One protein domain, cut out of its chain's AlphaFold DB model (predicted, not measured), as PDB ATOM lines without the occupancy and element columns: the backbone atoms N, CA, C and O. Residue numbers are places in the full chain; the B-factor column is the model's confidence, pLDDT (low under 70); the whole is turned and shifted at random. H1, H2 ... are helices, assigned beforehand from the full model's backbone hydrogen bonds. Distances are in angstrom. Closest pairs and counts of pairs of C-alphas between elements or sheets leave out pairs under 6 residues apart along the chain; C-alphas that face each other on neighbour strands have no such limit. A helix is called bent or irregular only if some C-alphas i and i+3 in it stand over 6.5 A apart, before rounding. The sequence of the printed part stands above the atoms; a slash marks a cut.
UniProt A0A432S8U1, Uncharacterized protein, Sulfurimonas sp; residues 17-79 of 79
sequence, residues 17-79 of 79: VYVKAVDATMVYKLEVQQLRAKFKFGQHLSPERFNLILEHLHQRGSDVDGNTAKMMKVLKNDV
ATOM      1  N   VAL A  17      63.871  48.485 330.254       93.00
ATOM      2  CA  VAL A  17      63.238  49.651 329.617       93.00
ATOM      3  C   VAL A  17      61.753  49.437 329.298       93.00
ATOM      4  O   VAL A  17      61.015  50.413 329.175       93.00
ATOM      5  N   TYR A  18      61.302  48.183 329.180       92.38
ATOM      6  CA  TYR A  18      59.923  47.842 328.837       92.38
ATOM      7  C   TYR A  18      59.038  47.502 330.038       92.38
ATOM      8  O   TYR A  18      57.823  47.479 329.862       92.38
ATOM      9  N   VAL A  19      59.586  47.299 331.242       93.69
ATOM     10  CA  VAL A  19      58.829  46.828 332.424       93.69
ATOM     11  C   VAL A  19      57.605  47.707 332.692       93.69
ATOM     12  O   VAL A  19      56.480  47.219 332.685       93.69
ATOM     13  N   LYS A  20      57.789  49.032 332.779       95.31
ATOM     14  CA  LYS A  20      56.678  49.977 333.008       95.31
ATOM     15  C   LYS A  20      55.608  49.929 331.912       95.31
ATOM     16  O   LYS A  20      54.430  50.114 332.199       95.31
ATOM     17  N   ALA A  21      56.017  49.733 330.659       93.69
ATOM     18  CA  ALA A  21      55.093  49.674 329.531       93.69
ATOM     19  C   ALA A  21      54.310  48.355 329.525       93.69
ATOM     20  O   ALA A  21      53.112  48.362 329.249       93.69
ATOM     21  N   VAL A  22      54.969  47.243 329.858       93.31
ATOM     22  CA  VAL A  22      54.340  45.923 329.990       93.31
ATOM     23  C   VAL A  22      53.336  45.927 331.141       93.31
ATOM     24  O   VAL A  22      52.190  45.550 330.922       93.31
ATOM     25  N   ASP A  23      53.716  46.439 332.311       94.12
ATOM     26  CA  ASP A  23      52.848  46.485 333.496       94.12
ATOM     27  C   ASP A  23      51.601  47.360 333.286       94.12
ATOM     28  O   ASP A  23      50.529  47.072 333.816       94.12
ATOM     29  N   ALA A  24      51.719  48.423 332.485       96.50
ATOM     30  CA  ALA A  24      50.604  49.307 332.148       96.50
ATOM     31  C   ALA A  24      49.703  48.771 331.016       96.50
ATOM     32  O   ALA A  24      48.685  49.393 330.703       96.50
ATOM     33  N   THR A  25      50.060  47.651 330.375       95.12
ATOM     34  CA  THR A  25      49.361  47.137 329.188       95.12
ATOM     35  C   THR A  25      48.515  45.912 329.517       95.12
ATOM     36  O   THR A  25      49.013  44.882 329.960       95.12
ATOM     37  N   MET A  26      47.224  45.970 329.188       94.88
ATOM     38  CA  MET A  26      46.363  44.788 329.209       94.88
ATOM     39  C   MET A  26      46.502  43.999 327.904       94.88
ATOM     40  O   MET A  26      46.287  44.536 326.817       94.88
ATOM     41  N   VAL A  27      46.784  42.700 328.015       93.44
ATOM     42  CA  VAL A  27      46.779  41.765 326.886       93.44
ATOM     43  C   VAL A  27      45.572  40.850 327.011       93.44
ATOM     44  O   VAL A  27      45.362  40.221 328.044       93.44
ATOM     45  N   TYR A  28      44.786  40.746 325.945       95.50
ATOM     46  CA  TYR A  28      43.694  39.787 325.861       95.50
ATOM     47  C   TYR A  28      43.705  39.089 324.504       95.50
ATOM     48  O   TYR A  28      44.210  39.609 323.507       95.50
ATOM     49  N   LYS A  29      43.144  37.883 324.479       96.12
ATOM     50  CA  LYS A  29      42.970  37.082 323.271       96.12
ATOM     51  C   LYS A  29      41.524  37.211 322.809       96.12
ATOM     52  O   LYS A  29      40.607  36.913 323.567       96.12
ATOM     53  N   LEU A  30      41.325  37.618 321.559       95.81
ATOM     54  CA  LEU A  30      40.015  37.558 320.920       95.81
ATOM     55  C   LEU A  30      39.793  36.146 320.370       95.81
ATOM     56  O   LEU A  30      40.449  35.739 319.409       95.81
ATOM     57  N   GLU A  31      38.873  35.396 320.971       97.19
ATOM     58  CA  GLU A  31      38.457  34.098 320.440       97.19
ATOM     59  C   GLU A  31      37.381  34.296 319.371       97.19
ATOM     60  O   GLU A  31      36.243  34.672 319.655       97.19
ATOM     61  N   VAL A  32      37.759  34.084 318.111       96.25
ATOM     62  CA  VAL A  32      36.852  34.267 316.976       96.25
ATOM     63  C   VAL A  32      35.856  33.110 316.940       96.25
ATOM     64  O   VAL A  32      36.181  32.018 316.489       96.25
ATOM     65  N   GLN A  33      34.628  33.361 317.390       97.62
ATOM     66  CA  GLN A  33      33.524  32.398 317.289       97.62
ATOM     67  C   GLN A  33      32.924  32.360 315.880       97.62
ATOM     68  O   GLN A  33      32.518  31.314 315.382       97.62
ATOM     69  N   GLN A  34      32.860  33.522 315.228       96.69
ATOM     70  CA  GLN A  34      32.321  33.658 313.887       96.69
ATOM     71  C   GLN A  34      33.011  34.802 313.147       96.69
ATOM     72  O   GLN A  34      33.180  35.893 313.685       96.69
ATOM     73  N   LEU A  35      33.341  34.559 311.880       96.31
ATOM     74  CA  LEU A  35      33.861  35.565 310.964       96.31
ATOM     75  C   LEU A  35      32.870  35.760 309.814       96.31
ATOM     76  O   LEU A  35      32.430  34.795 309.191       96.31
ATOM     77  N   ARG A  36      32.500  37.010 309.533       95.88
ATOM     78  CA  ARG A  36      31.645  37.374 308.396       95.88
ATOM     79  C   ARG A  36      32.268  38.543 307.652       95.88
ATOM     80  O   ARG A  36      32.772  39.472 308.275       95.88
ATOM     81  N   ALA A  37      32.167  38.519 306.330       91.94
ATOM     82  CA  ALA A  37      32.559  39.621 305.464       91.94
ATOM     83  C   ALA A  37      31.421  39.946 304.490       91.94
ATOM     84  O   ALA A  37      30.602  39.086 304.162       91.94
ATOM     85  N   LYS A  38      31.360  41.201 304.041       90.12
ATOM     86  CA  LYS A  38      30.412  41.658 303.020       90.12
ATOM     87  C   LYS A  38      31.193  42.239 301.853       90.12
ATOM     88  O   LYS A  38      32.012  43.130 302.043       90.12
ATOM     89  N   PHE A  39      30.876  41.768 300.656       87.50
ATOM     90  CA  PHE A  39      31.533  42.180 299.425       87.50
ATOM     91  C   PHE A  39      30.524  42.824 298.473       87.50
ATOM     92  O   PHE A  39      29.489  42.237 298.150       87.50
ATOM     93  N   LYS A  40      30.818  44.046 298.023       89.12
ATOM     94  CA  LYS A  40      29.980  44.814 297.094       89.12
ATOM     95  C   LYS A  40      30.788  45.107 295.837       89.12
ATOM     96  O   LYS A  40      31.529  46.077 295.785       89.12
ATOM     97  N   PHE A  41      30.612  44.262 294.832       92.50
ATOM     98  CA  PHE A  41      31.349  44.317 293.569       92.50
ATOM     99  C   PHE A  41      30.417  44.563 292.375       92.50
ATOM    100  O   PHE A  41      30.653  44.105 291.265       92.50
ATOM    101  N   GLY A  42      29.316  45.281 292.611       90.44
ATOM    102  CA  GLY A  42      28.376  45.639 291.553       90.44
ATOM    103  C   GLY A  42      27.541  44.470 291.024       90.44
ATOM    104  O   GLY A  42      27.054  44.545 289.902       90.44
ATOM    105  N   GLN A  43      27.335  43.419 291.827       87.94
ATOM    106  CA  GLN A  43      26.612  42.198 291.427       87.94
ATOM    107  C   GLN A  43      25.169  42.463 290.954       87.94
ATOM    108  O   GLN A  43      24.621  41.708 290.169       87.94
ATOM    109  N   HIS A  44      24.559  43.556 291.420       90.25
ATOM    110  CA  HIS A  44      23.190  43.971 291.090       90.25
ATOM    111  C   HIS A  44      23.128  45.044 289.990       90.25
ATOM    112  O   HIS A  44      22.049  45.533 289.667       90.25
ATOM    113  N   LEU A  45      24.275  45.489 289.468       93.12
ATOM    114  CA  LEU A  45      24.316  46.544 288.460       93.12
ATOM    115  C   LEU A  45      23.935  45.993 287.090       93.12
ATOM    116  O   LEU A  45      24.361  44.895 286.709       93.12
ATOM    117  N   SER A  46      23.226  46.817 286.316       94.62
ATOM    118  CA  SER A  46      22.975  46.538 284.904       94.62
ATOM    119  C   SER A  46      24.297  46.363 284.137       94.62
ATOM    120  O   SER A  46      25.342  46.867 284.579       94.62
ATOM    121  N   PRO A  47      24.299  45.633 283.011       93.31
ATOM    122  CA  PRO A  47      25.497  45.448 282.196       93.31
ATOM    123  C   PRO A  47      26.167  46.770 281.801       93.31
ATOM    124  O   PRO A  47      27.384  46.895 281.927       93.31
ATOM    125  N   GLU A  48      25.384  47.781 281.420       96.00
ATOM    126  CA  GLU A  48      25.881  49.085 280.964       96.00
ATOM    127  C   GLU A  48      26.634  49.797 282.088       96.00
ATOM    128  O   GLU A  48      27.784  50.205 281.926       96.00
ATOM    129  N   ARG A  49      26.010  49.886 283.269       96.44
ATOM    130  CA  ARG A  49      26.614  50.553 284.427       96.44
ATOM    131  C   ARG A  49      27.826  49.795 284.952       96.44
ATOM    132  O   ARG A  49      28.782  50.411 285.413       96.44
ATOM    133  N   PHE A  50      27.795  48.467 284.893       95.88
ATOM    134  CA  PHE A  50      28.924  47.636 285.290       95.88
ATOM    135  C   PHE A  50      30.138  47.863 284.378       95.88
ATOM    136  O   PHE A  50      31.240  48.071 284.880       95.88
ATOM    137  N   ASN A  51      29.929  47.888 283.059       95.88
ATOM    138  CA  ASN A  51      30.997  48.120 282.085       95.88
ATOM    139  C   ASN A  51      31.584  49.531 282.199       95.88
ATOM    140  O   ASN A  51      32.804  49.669 282.208       95.88
ATOM    141  N   LEU A  52      30.738  50.550 282.390       97.31
ATOM    142  CA  LEU A  52      31.189  51.927 282.620       97.31
ATOM    143  C   LEU A  52      32.116  52.030 283.841       97.31
ATOM    144  O   LEU A  52      33.152  52.689 283.805       97.31
ATOM    145  N   ILE A  53      31.770  51.349 284.937       96.69
ATOM    146  CA  ILE A  53      32.613  51.341 286.139       96.69
ATOM    147  C   ILE A  53      33.937  50.628 285.870       96.69
ATOM    148  O   ILE A  53      34.978  51.127 286.291       96.69
ATOM    149  N   LEU A  54      33.928  49.490 285.168       96.25
ATOM    150  CA  LEU A  54      35.167  48.795 284.805       96.25
ATOM    151  C   LEU A  54      36.096  49.671 283.959       96.25
ATOM    152  O   LEU A  54      37.307  49.652 284.179       96.25
ATOM    153  N   GLU A  55      35.540  50.446 283.029       97.44
ATOM    154  CA  GLU A  55      36.302  51.380 282.203       97.44
ATOM    155  C   GLU A  55      36.962  52.467 283.058       97.44
ATOM    156  O   GLU A  55      38.172  52.672 282.970       97.44
ATOM    157  N   HIS A  56      36.212  53.103 283.959       97.69
ATOM    158  CA  HIS A  56      36.767  54.122 284.851       97.69
ATOM    159  C   HIS A  56      37.803  53.568 285.837       97.69
ATOM    160  O   HIS A  56      38.780  54.251 286.144       97.69
ATOM    161  N   LEU A  57      37.626  52.335 286.324       97.38
ATOM    162  CA  LEU A  57      38.642  51.656 287.136       97.38
ATOM    163  C   LEU A  57      39.931  51.452 286.336       97.38
ATOM    164  O   LEU A  57      41.019  51.715 286.844       97.38
ATOM    165  N   HIS A  58      39.813  51.033 285.076       96.31
ATOM    166  CA  HIS A  58      40.966  50.859 284.202       96.31
ATOM    167  C   HIS A  58      41.677  52.186 283.905       96.31
ATOM    168  O   HIS A  58      42.899  52.245 284.002       96.31
ATOM    169  N   GLN A  59      40.923  53.252 283.615       97.56
ATOM    170  CA  GLN A  59      41.463  54.595 283.375       97.56
ATOM    171  C   GLN A  59      42.188  55.166 284.602       97.56
ATOM    172  O   GLN A  59      43.196  55.850 284.449       97.56
ATOM    173  N   ARG A  60      41.688  54.895 285.817       97.38
ATOM    174  CA  ARG A  60      42.323  55.351 287.065       97.38
ATOM    175  C   ARG A  60      43.618  54.596 287.376       97.38
ATOM    176  O   ARG A  60      44.566  55.207 287.860       97.38
ATOM    177  N   GLY A  61      43.666  53.298 287.079       94.25
ATOM    178  CA  GLY A  61      44.914  52.546 286.940       94.25
ATOM    179  C   GLY A  61      45.695  52.243 288.224       94.25
ATOM    180  O   GLY A  61      46.860  51.868 288.121       94.25
ATOM    181  N   SER A  62      45.114  52.375 289.422       97.06
ATOM    182  CA  SER A  62      45.802  51.937 290.649       97.06
ATOM    183  C   SER A  62      45.769  50.412 290.816       97.06
ATOM    184  O   SER A  62      44.882  49.730 290.296       97.06
ATOM    185  N   ASP A  63      46.679  49.858 291.622       95.81
ATOM    186  CA  ASP A  63      46.690  48.421 291.943       95.81
ATOM    187  C   ASP A  63      45.364  47.956 292.566       95.81
ATOM    188  O   ASP A  63      44.861  46.862 292.290       95.81
ATOM    189  N   VAL A  64      44.753  48.809 293.393       95.88
ATOM    190  CA  VAL A  64      43.445  48.543 294.005       95.88
ATOM    191  C   VAL A  64      42.346  48.500 292.943       95.88
ATOM    192  O   VAL A  64      41.440  47.671 293.043       95.88
ATOM    193  N   ASP A  65      42.439  49.323 291.898       96.62
ATOM    194  CA  ASP A  65      41.471  49.332 290.798       96.62
ATOM    195  C   ASP A  65      41.544  48.053 289.975       96.62
ATOM    196  O   ASP A  65      40.511  47.437 289.710       96.62
ATOM    197  N   GLY A  66      42.758  47.610 289.634       96.00
ATOM    198  CA  GLY A  66      42.974  46.348 288.927       96.00
ATOM    199  C   GLY A  66      42.432  45.154 289.715       96.00
ATOM    200  O   GLY A  66      41.689  44.325 289.176       96.00
ATOM    201  N   ASN A  67      42.722  45.106 291.016       96.00
ATOM    202  CA  ASN A  67      42.206  44.067 291.907       96.00
ATOM    203  C   ASN A  67      40.675  44.116 292.024       96.00
ATOM    204  O   ASN A  67      40.014  43.080 291.941       96.00
ATOM    205  N   THR A  68      40.096  45.313 292.150       95.50
ATOM    206  CA  THR A  68      38.642  45.503 292.226       95.50
ATOM    207  C   THR A  68      37.964  45.058 290.934       95.50
ATOM    208  O   THR A  68      37.038  44.251 290.984       95.50
ATOM    209  N   ALA A  69      38.456  45.497 289.773       95.44
ATOM    210  CA  ALA A  69      37.925  45.114 288.468       95.44
ATOM    211  C   ALA A  69      37.981  43.593 288.247       95.44
ATOM    212  O   ALA A  69      37.037  43.005 287.714       95.44
ATOM    213  N   LYS A  70      39.056  42.934 288.702       94.88
ATOM    214  CA  LYS A  70      39.178  41.471 288.663       94.88
ATOM    215  C   LYS A  70      38.102  40.793 289.514       94.88
ATOM    216  O   LYS A  70      37.426  39.895 289.020       94.88
ATOM    217  N   MET A  71      37.906  41.237 290.756       94.81
ATOM    218  CA  MET A  71      36.886  40.670 291.651       94.81
ATOM    219  C   MET A  71      35.462  40.917 291.150       94.81
ATOM    220  O   MET A  71      34.630  40.015 291.210       94.81
ATOM    221  N   MET A  72      35.196  42.102 290.593       94.88
ATOM    222  CA  MET A  72      33.923  42.416 289.943       94.88
ATOM    223  C   MET A  72      33.603  41.431 288.819       94.88
ATOM    224  O   MET A  72      32.483  40.934 288.756       94.88
ATOM    225  N   LYS A  73      34.575  41.123 287.952       92.50
ATOM    226  CA  LYS A  73      34.388  40.179 286.839       92.50
ATOM    227  C   LYS A  73      34.137  38.748 287.318       92.50
ATOM    228  O   LYS A  73      33.216  38.117 286.817       92.50
ATOM    229  N   VAL A  74      34.918  38.260 288.288       91.56
ATOM    230  CA  VAL A  74      34.747  36.907 288.855       91.56
ATOM    231  C   VAL A  74      33.332  36.742 289.410       91.56
ATOM    232  O   VAL A  74      32.586  35.879 288.968       91.56
ATOM    233  N   LEU A  75      32.910  37.655 290.285       86.44
ATOM    234  CA  LEU A  75      31.641  37.528 291.004       86.44
ATOM    235  C   LEU A  75      30.395  37.856 290.175       86.44
ATOM    236  O   LEU A  75      29.288  37.673 290.671       86.44
ATOM    237  N   LYS A  76      30.548  38.378 288.953       81.31
ATOM    238  CA  LYS A  76      29.427  38.572 288.023       81.31
ATOM    239  C   LYS A  76      29.168  37.341 287.151       81.31
ATOM    240  O   LYS A  76      28.047  37.177 286.695       81.31
ATOM    241  N   ASN A  77      30.180  36.499 286.942       68.19
ATOM    242  CA  ASN A  77      30.043  35.246 286.196       68.19
ATOM    243  C   ASN A  77      29.559  34.078 287.077       68.19
ATOM    244  O   ASN A  77      29.127  33.065 286.540       68.19
ATOM    245  N   ASP A  78      29.628  34.227 288.403       55.56
ATOM    246  CA  ASP A  78      29.190  33.232 289.394       55.56
ATOM    247  C   ASP A  78      27.726  33.439 289.868       55.56
ATOM    248  O   ASP A  78      27.329  32.883 290.896       55.56
ATOM    249  N   VAL A  79      26.926  34.256 289.160       48.22
ATOM    250  CA  VAL A  79      25.494  34.517 289.437       48.22
ATOM    251  C   VAL A  79      24.631  34.113 288.251       48.22
ATOM    252  O   VAL A  79      24.987  34.504 287.117       48.22
TER     253      VAL A  79
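This is residues 17 to 79 of the 79 residues of an uncharacterized protein of Sulfurimonas sp (UniProt A0A432S8U1). A long, thin arm, residues 17 to 38, begins with the short helix H1 and sticks out from a small compact head, in which two helices, H2 and H3, lie side by side as a helical hairpin. The arm makes most of the length, and H1 stands free at its far end. The printed part has 63 residues, with three named helices in the order H1, H2, H3 and no named strand; the class is all helix. The whole is extended, with a radius of gyration of the C-alphas of 20.9 A, and the C-alphas span 60 by 30 by 14 A.

H1 is residues 17 to 23, from C-alpha 17 at (63.238, 49.651, 329.617) to C-alpha 23, 11.5 A away. H1 is irregular: C-alphas 17 and 20 are 7.4 A apart. Residues 24 to 46 follow with no named element. H2 is residues 47 to 60, beginning with C-alpha 47 at (25.497, 45.448, 282.196) and measuring 20.1 A from first to last C-alpha. H3, residues 63 to 77, is the longest helix with 15 residues; it measures 22.0 A and ends with C-alpha 77 at (30.043, 35.246, 286.196).

H2 and H3 form a helical hairpin and touch, with 8 pairs of C-alphas within 8 A. Their closest C-alphas are those of Leu 57 and Asp 65, 5.2 A apart. H2 touches H3 with residues 54 to 58 alone, and H3 touches H2 with residues 65 to 69 alone. Their lines stand at a shallow tilt of 19 degrees, and they run opposite ways, with their centres 10.7 A apart. H1 touches no helix and is apart from both H2 and H3. In H2 and H3 every O i to N i+4 pair is within hydrogen-bond range; in H1 it is 2 of 3.

The two C-alphas farthest apart are those of Val 17 and Glu 48, at 61.3 A. Residues 17 to 38, of which 17 to 23 belong to H1, stand free, and so do residues 59 to 64. Without these stretches the body has 35 residues, spans 23 by 20 by 14 A and has a radius of gyration of 8.8 A. The link from H1 to H2, 23 residues, is long; the link from H2 to H3, 2 residues, is tight. The printed part has no cut and ends at Val 79, the chain's last residue. The mean pLDDT of the printed part is 92.6, and residues 77 to 79 are under 70.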